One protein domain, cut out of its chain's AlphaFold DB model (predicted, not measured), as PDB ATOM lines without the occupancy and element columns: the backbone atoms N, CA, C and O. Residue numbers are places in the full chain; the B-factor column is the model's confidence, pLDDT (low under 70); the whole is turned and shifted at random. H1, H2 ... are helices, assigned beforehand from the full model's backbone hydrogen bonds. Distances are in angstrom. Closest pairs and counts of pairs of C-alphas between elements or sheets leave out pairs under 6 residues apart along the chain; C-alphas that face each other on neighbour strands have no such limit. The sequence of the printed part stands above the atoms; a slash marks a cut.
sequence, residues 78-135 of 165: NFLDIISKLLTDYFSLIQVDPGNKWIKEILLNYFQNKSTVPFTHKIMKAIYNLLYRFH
ATOM      1  N   ASN A  78     616.603 200.489 877.596       86.69
ATOM      2  CA  ASN A  78     617.765 201.359 877.669       86.69
ATOM      3  C   ASN A  78     617.786 202.071 879.031       86.69
ATOM      4  O   ASN A  78     616.862 202.814 879.378       86.69
ATOM      5  N   PHE A  79     618.816 201.824 879.842       86.44
ATOM      6  CA  PHE A  79     618.869 202.376 881.199       86.44
ATOM      7  C   PHE A  79     619.144 203.869 881.224       86.44
ATOM      8  O   PHE A  79     618.623 204.554 882.111       86.44
ATOM      9  N   LEU A  80     619.903 204.390 880.256       87.31
ATOM     10  CA  LEU A  80     620.060 205.832 880.132       87.31
ATOM     11  C   LEU A  80     618.714 206.496 879.905       87.31
ATOM     12  O   LEU A  80     618.452 207.478 880.587       87.31
ATOM     13  N   ASP A  81     617.831 205.956 879.067       84.94
ATOM     14  CA  ASP A  81     616.504 206.546 878.845       84.94
ATOM     15  C   ASP A  81     615.652 206.572 880.123       84.94
ATOM     16  O   ASP A  81     614.996 207.575 880.418       84.94
ATOM     17  N   ILE A  82     615.703 205.514 880.942       86.56
ATOM     18  CA  ILE A  82     614.999 205.482 882.235       86.56
ATOM     19  C   ILE A  82     615.559 206.537 883.193       86.56
ATOM     20  O   ILE A  82     614.791 207.279 883.810       86.56
ATOM     21  N   ILE A  83     616.884 206.612 883.335       87.81
ATOM     22  CA  ILE A  83     617.539 207.598 884.207       87.81
ATOM     23  C   ILE A  83     617.219 209.009 883.726       87.81
ATOM     24  O   ILE A  83     616.889 209.882 884.520       87.81
ATOM     25  N   SER A  84     617.263 209.208 882.418       83.31
ATOM     26  CA  SER A  84     616.957 210.464 881.752       83.31
ATOM     27  C   SER A  84     615.533 210.919 882.057       83.31
ATOM     28  O   SER A  84     615.336 212.041 882.514       83.31
ATOM     29  N   LYS A  85     614.548 210.022 881.928       82.12
ATOM     30  CA  LYS A  85     613.159 210.290 882.320       82.12
ATOM     31  C   LYS A  85     613.034 210.629 883.807       82.12
ATOM     32  O   LYS A  85     612.368 211.598 884.155       82.12
ATOM     33  N   LEU A  86     613.713 209.878 884.674       84.38
ATOM     34  CA  LEU A  86     613.737 210.149 886.111       84.38
ATOM     35  C   LEU A  86     614.295 211.550 886.406       84.38
ATOM     36  O   LEU A  86     613.723 212.278 887.212       84.38
ATOM     37  N   LEU A  87     615.372 211.964 885.737       81.81
ATOM     38  CA  LEU A  87     615.917 213.315 885.877       81.81
ATOM     39  C   LEU A  87     614.943 214.385 885.373       81.81
ATOM     40  O   LEU A  87     614.789 215.400 886.052       81.81
ATOM     41  N   THR A  88     614.256 214.161 884.249       77.31
ATOM     42  CA  THR A  88     613.203 215.068 883.759       77.31
ATOM     43  C   THR A  88     612.116 215.267 884.809       77.31
ATOM     44  O   THR A  88     611.783 216.409 885.128       77.31
ATOM     45  N   ASP A  89     611.617 214.176 885.395       75.06
ATOM     46  CA  ASP A  89     610.563 214.208 886.413       75.06
ATOM     47  C   ASP A  89     611.012 214.976 887.670       75.06
ATOM     48  O   ASP A  89     610.231 215.715 888.271       75.06
ATOM     49  N   TYR A  90     612.284 214.842 888.065       73.62
ATOM     50  CA  TYR A  90     612.837 215.541 889.230       73.62
ATOM     51  C   TYR A  90     613.154 217.014 888.985       73.62
ATOM     52  O   TYR A  90     613.042 217.811 889.916       73.62
ATOM     53  N   PHE A  91     613.593 217.373 887.780       67.00
ATOM     54  CA  PHE A  91     614.079 218.720 887.510       67.00
ATOM     55  C   PHE A  91     613.055 219.614 886.820       67.00
ATOM     56  O   PHE A  91     613.178 220.821 886.964       67.00
ATOM     57  N   SER A  92     612.070 219.095 886.074       61.22
ATOM     58  CA  SER A  92     611.174 219.900 885.207       61.22
ATOM     59  C   SER A  92     611.900 220.878 884.250       61.22
ATOM     60  O   SER A  92     611.253 221.680 883.585       61.22
ATOM     61  N   LEU A  93     613.240 220.849 884.204       50.41
ATOM     62  CA  LEU A  93     614.113 221.943 883.754       50.41
ATOM     63  C   LEU A  93     615.226 221.484 882.811       50.41
ATOM     64  O   LEU A  93     615.931 222.323 882.260       50.41
ATOM     65  N   ILE A  94     615.407 220.179 882.610       57.00
ATOM     66  CA  ILE A  94     616.416 219.671 881.683       57.00
ATOM     67  C   ILE A  94     615.666 219.211 880.438       57.00
ATOM     68  O   ILE A  94     614.902 218.249 880.494       57.00
ATOM     69  N   GLN A  95     615.850 219.916 879.320       52.50
ATOM     70  CA  GLN A  95     615.595 219.314 878.016       52.50
ATOM     71  C   GLN A  95     616.591 218.171 877.877       52.50
ATOM     72  O   GLN A  95     617.790 218.364 877.698       52.50
ATOM     73  N   VAL A  96     616.083 216.975 878.110       53.44
ATOM     74  CA  VAL A  96     616.831 215.740 878.031       53.44
ATOM     75  C   VAL A  96     616.928 215.387 876.551       53.44
ATOM     76  O   VAL A  96     615.965 214.904 875.958       53.44
ATOM     77  N   ASP A  97     618.073 215.695 875.946       56.62
ATOM     78  CA  ASP A  97     618.363 215.301 874.569       56.62
ATOM     79  C   ASP A  97     618.366 213.766 874.434       56.62
ATOM     80  O   ASP A  97     618.728 213.056 875.380       56.62
ATOM     81  N   PRO A  98     618.008 213.213 873.265       52.16
ATOM     82  CA  PRO A  98     618.061 211.774 873.030       52.16
ATOM     83  C   PRO A  98     619.475 211.209 873.249       52.16
ATOM     84  O   PRO A  98     620.448 211.669 872.648       52.16
ATOM     85  N   GLY A  99     619.593 210.186 874.100       58.41
ATOM     86  CA  GLY A  99     620.817 209.400 874.299       58.41
ATOM     87  C   GLY A  99     621.775 209.869 875.401       58.41
ATOM     88  O   GLY A  99     622.717 209.142 875.698       58.41
ATOM     89  N   ASN A 100     621.564 211.049 876.004       72.19
ATOM     90  CA  ASN A 100     622.218 211.566 877.225       72.19
ATOM     91  C   ASN A 100     623.619 211.025 877.570       72.19
ATOM     92  O   ASN A 100     623.881 210.587 878.694       72.19
ATOM     93  N   LYS A 101     624.558 211.106 876.620       75.94
ATOM     94  CA  LYS A 101     625.937 210.619 876.800       75.94
ATOM     95  C   LYS A 101     626.621 211.236 878.022       75.94
ATOM     96  O   LYS A 101     627.335 210.548 878.744       75.94
ATOM     97  N   TRP A 102     626.315 212.502 878.306       82.75
ATOM     98  CA  TRP A 102     626.811 213.214 879.481       82.75
ATOM     99  C   TRP A 102     626.374 212.556 880.807       82.75
ATOM    100  O   TRP A 102     627.157 212.529 881.752       82.75
ATOM    101  N   ILE A 103     625.171 211.962 880.891       86.38
ATOM    102  CA  ILE A 103     624.728 211.213 882.082       86.38
ATOM    103  C   ILE A 103     625.611 209.982 882.266       86.38
ATOM    104  O   ILE A 103     626.081 209.736 883.377       86.38
ATOM    105  N   LYS A 104     625.858 209.223 881.189       87.75
ATOM    106  CA  LYS A 104     626.720 208.033 881.228       87.75
ATOM    107  C   LYS A 104     628.099 208.384 881.779       87.75
ATOM    108  O   LYS A 104     628.564 207.738 882.712       87.75
ATOM    109  N   GLU A 105     628.719 209.432 881.241       88.31
ATOM    110  CA  GLU A 105     630.043 209.896 881.666       88.31
ATOM    111  C   GLU A 105     630.063 210.335 883.135       88.31
ATOM    112  O   GLU A 105     630.976 209.971 883.877       88.31
ATOM    113  N   ILE A 106     629.049 211.078 883.588       89.25
ATOM    114  CA  ILE A 106     628.940 211.505 884.988       89.25
ATOM    115  C   ILE A 106     628.795 210.305 885.924       89.25
ATOM    116  O   ILE A 106     629.460 210.257 886.958       89.25
ATOM    117  N   LEU A 107     627.945 209.336 885.575       90.31
ATOM    118  CA  LEU A 107     627.724 208.152 886.403       90.31
ATOM    119  C   LEU A 107     628.959 207.251 886.439       90.31
ATOM    120  O   LEU A 107     629.354 206.832 887.526       90.31
ATOM    121  N   LEU A 108     629.611 207.014 885.296       89.44
ATOM    122  CA  LEU A 108     630.881 206.289 885.246       89.44
ATOM    123  C   LEU A 108     631.925 206.964 886.139       89.44
ATOM    124  O   LEU A 108     632.488 206.321 887.016       89.44
ATOM    125  N   ASN A 109     632.113 208.280 886.012       87.38
ATOM    126  CA  ASN A 109     633.058 209.015 886.851       87.38
ATOM    127  C   ASN A 109     632.700 208.978 888.343       87.38
ATOM    128  O   ASN A 109     633.592 208.904 889.185       87.38
ATOM    129  N   TYR A 110     631.418 209.019 888.698       91.00
ATOM    130  CA  TYR A 110     630.990 208.926 890.093       91.00
ATOM    131  C   TYR A 110     631.310 207.562 890.706       91.00
ATOM    132  O   TYR A 110     631.946 207.495 891.754       91.00
ATOM    133  N   PHE A 111     630.888 206.479 890.053       89.00
ATOM    134  CA  PHE A 111     631.052 205.126 890.588       89.00
ATOM    135  C   PHE A 111     632.493 204.628 890.479       89.00
ATOM    136  O   PHE A 111     632.985 203.955 891.384       89.00
ATOM    137  N   GLN A 112     633.199 204.996 889.407       83.31
ATOM    138  CA  GLN A 112     634.566 204.542 889.178       83.31
ATOM    139  C   GLN A 112     635.608 205.431 889.844       83.31
ATOM    140  O   GLN A 112     636.482 204.939 890.552       83.31
ATOM    141  N   ASN A 113     635.474 206.747 889.690       81.38
ATOM    142  CA  ASN A 113     636.499 207.704 890.104       81.38
ATOM    143  C   ASN A 113     636.140 208.452 891.398       81.38
ATOM    144  O   ASN A 113     636.910 209.301 891.843       81.38
ATOM    145  N   LYS A 114     634.984 208.151 892.016       81.25
ATOM    146  CA  LYS A 114     634.463 208.835 893.218       81.25
ATOM    147  C   LYS A 114     634.359 210.357 893.043       81.25
ATOM    148  O   LYS A 114     634.476 211.113 894.006       81.25
ATOM    149  N   SER A 115     634.144 210.804 891.807       85.69
ATOM    150  CA  SER A 115     634.038 212.220 891.452       85.69
ATOM    151  C   SER A 115     632.735 212.842 891.953       85.69
ATOM    152  O   SER A 115     631.731 212.161 892.134       85.69
ATOM    153  N   THR A 116     632.711 214.163 892.129       84.94
ATOM    154  CA  THR A 116     631.470 214.893 892.424       84.94
ATOM    155  C   THR A 116     630.522 214.893 891.227       84.94
ATOM    156  O   THR A 116     630.965 214.984 890.083       84.94
ATOM    157  N   VAL A 117     629.214 214.875 891.490       86.31
ATOM    158  CA  VAL A 117     628.155 214.897 890.467       86.31
ATOM    159  C   VAL A 117     627.226 216.094 890.651       86.31
ATOM    160  O   VAL A 117     627.034 216.538 891.783       86.31
ATOM    161  N   PRO A 118     626.584 216.593 889.579       83.25
ATOM    162  CA  PRO A 118     625.650 217.718 889.653       83.25
ATOM    163  C   PRO A 118     624.262 217.324 890.194       83.25
ATOM    164  O   PRO A 118     623.319 218.113 890.138       83.25
ATOM    165  N   PHE A 119     624.100 216.101 890.697       85.44
ATOM    166  CA  PHE A 119     622.827 215.576 891.172       85.44
ATOM    167  C   PHE A 119     622.716 215.679 892.693       85.44
ATOM    168  O   PHE A 119     623.665 215.420 893.431       85.44
ATOM    169  N   THR A 120     621.518 216.010 893.180       86.62
ATOM    170  CA  THR A 120     621.246 215.999 894.623       86.62
ATOM    171  C   THR A 120     621.378 214.584 895.191       86.62
ATOM    172  O   THR A 120     621.176 213.592 894.485       86.62
ATOM    173  N   HIS A 121     621.620 214.469 896.501       88.62
ATOM    174  CA  HIS A 121     621.681 213.169 897.177       88.62
ATOM    175  C   HIS A 121     620.417 212.320 896.948       88.62
ATOM    176  O   HIS A 121     620.507 211.112 896.744       88.62
ATOM    177  N   LYS A 122     619.232 212.949 896.923       88.38
ATOM    178  CA  LYS A 122     617.956 212.266 896.660       88.38
ATOM    179  C   LYS A 122     617.942 211.606 895.278       88.38
ATOM    180  O   LYS A 122     617.520 210.459 895.156       88.38
ATOM    181  N   ILE A 123     618.417 212.321 894.260       88.19
ATOM    182  CA  ILE A 123     618.474 211.837 892.879       88.19
ATOM    183  C   ILE A 123     619.520 210.734 892.751       88.19
ATOM    184  O   ILE A 123     619.211 209.666 892.231       88.19
ATOM    185  N   MET A 124     620.715 210.939 893.309       90.12
ATOM    186  CA  MET A 124     621.757 209.912 893.298       90.12
ATOM    187  C   MET A 124     621.327 208.635 894.000       90.12
ATOM    188  O   MET A 124     621.584 207.553 893.490       90.12
ATOM    189  N   LYS A 125     620.606 208.734 895.120       89.81
ATOM    190  CA  LYS A 125     620.032 207.566 895.794       89.81
ATOM    191  C   LYS A 125     619.013 206.836 894.915       89.81
ATOM    192  O   LYS A 125     618.967 205.609 894.929       89.81
ATOM    193  N   ALA A 126     618.199 207.564 894.150       89.56
ATOM    194  CA  ALA A 126     617.236 206.961 893.232       89.56
ATOM    195  C   ALA A 126     617.933 206.244 892.062       89.56
ATOM    196  O   ALA A 126     617.588 205.099 891.773       89.56
ATOM    197  N   ILE A 127     618.945 206.875 891.454       91.62
ATOM    198  CA  ILE A 127     619.764 206.270 890.392       91.62
ATOM    199  C   ILE A 127     620.513 205.048 890.928       91.62
ATOM    200  O   ILE A 127     620.441 203.986 890.323       91.62
ATOM    201  N   TYR A 128     621.165 205.166 892.087       91.19
ATOM    202  CA  TYR A 128     621.857 204.060 892.747       91.19
ATOM    203  C   TYR A 128     620.927 202.860 892.917       91.19
ATOM    204  O   TYR A 128     621.227 201.777 892.437       91.19
ATOM    205  N   ASN A 129     619.757 203.064 893.531       87.88
ATOM    206  CA  ASN A 129     618.792 201.989 893.750       87.88
ATOM    207  C   ASN A 129     618.292 201.374 892.439       87.88
ATOM    208  O   ASN A 129     618.042 200.173 892.398       87.88
ATOM    209  N   LEU A 130     618.119 202.181 891.387       89.25
ATOM    210  CA  LEU A 130     617.751 201.686 890.066       89.25
ATOM    211  C   LEU A 130     618.853 200.777 889.511       89.25
ATOM    212  O   LEU A 130     618.590 199.618 889.224       89.25
ATOM    213  N   LEU A 131     620.084 201.270 889.411       90.88
ATOM    214  CA  LEU A 131     621.206 200.505 888.866       90.88
ATOM    215  C   LEU A 131     621.467 199.228 889.668       90.88
ATOM    216  O   LEU A 131     621.634 198.152 889.098       90.88
ATOM    217  N   TYR A 132     621.396 199.332 890.992       88.12
ATOM    218  CA  TYR A 132     621.539 198.201 891.896       88.12
ATOM    219  C   TYR A 132     620.469 197.126 891.640       88.12
ATOM    220  O   TYR A 132     620.783 195.948 891.513       88.12
ATOM    221  N   ARG A 133     619.198 197.519 891.476       85.19
ATOM    222  CA  ARG A 133     618.082 196.603 891.153       85.19
ATOM    223  C   ARG A 133     618.262 195.834 889.855       85.19
ATOM    224  O   ARG A 133     617.746 194.732 889.729       85.19
ATOM    225  N   PHE A 134     618.960 196.429 888.899       84.88
ATOM    226  CA  PHE A 134     619.223 195.825 887.600       84.88
ATOM    227  C   PHE A 134     620.604 195.177 887.518       84.88
ATOM    228  O   PHE A 134     621.096 194.910 886.424       84.88
ATOM    229  N   HIS A 135     621.201 194.882 888.677       89.44
ATOM    230  CA  HIS A 135     622.464 194.165 888.799       89.44
ATOM    231  C   HIS A 135     623.630 194.862 888.096       89.44
ATOM    232  O   HIS A 135     624.514 194.189 887.577       89.44
TER     233      HIS A 135
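What this domain is: This is residues 78 to 135 of the 165 residues of an uncharacterized protein of Odoribacter laneus CAG:561 (UniProt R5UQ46). Two helices, H1 and H3, run side by side in opposite ways, and a third, H2, is set across them with its first turn beside the first half of H1. The helices have few contacts with one another, and a loop joins each to the next. The printed part has 58 residues with three named helices, in the order H1, H2, H3, and no named strand, and its class is all helix. The whole is compact, with a radius of gyration of the C-alphas of 10.8 A, and rounded, spanning 27 by 23 by 21 A.

How they stand to each other: Start at the first printed residue, Asn 78, and go on into H1, residues 79 to 91, which touches both other helices. Look next at H2, residues 101 to 113: H1 and H2 only just touch, with 3 pairs of C-alphas within 8 A. The closest C-alphas of the two are those of Leu 80 and Lys 104, 7.1 A apart. H1 touches H2 with residues 80 to 84 alone, and H2 touches H1 with residues 103 to 104 alone. The lines of H1 and H2 are about perpendicular, at 83 degrees. Farther on comes H3, residues 121 to 133, which only just touches H1, with 3 pairs of C-alphas within 8 A. Here the closest C-alphas are those of Ile 83 and Ile 127, 6.7 A apart, and H3 touches H1 with residues 123 to 127 alone. H1 and H3 run opposite ways at a shallow tilt of 24 degrees. H2 and H3 are near each other, with no pair of C-alphas within 8 A but 5 pairs within 10 A. In H1, H2 and H3, every O i to N i+4 pair is within hydrogen-bond range.

Where its parts are: Find C-alpha 79 at (618.869, 202.376, 881.199); from there H1 runs 18.2 A to C-alpha 91 at (614.079, 218.720, 887.510). H2 begins at C-alpha 101, at (625.937, 210.619, 876.800), and runs 17.2 A to C-alpha 113. H3 runs 18.0 A from C-alpha 121 to C-alpha 133, at (618.082, 196.603, 891.153).

The domain as a whole: The two C-alphas farthest apart are those of Leu 93 and His 135, 29.4 A, while the first and last printed C-alphas, of Asn 78 and His 135, are 14.1 A apart. The printed part has no cut. The link from H1 to H2 has 9 residues and the link from H2 to H3 has 7, and both are short. The mean pLDDT of the printed part is 81.2, and in this model the confidence is under 70 at residues 91 to 99, of which residue 91 belongs to H1.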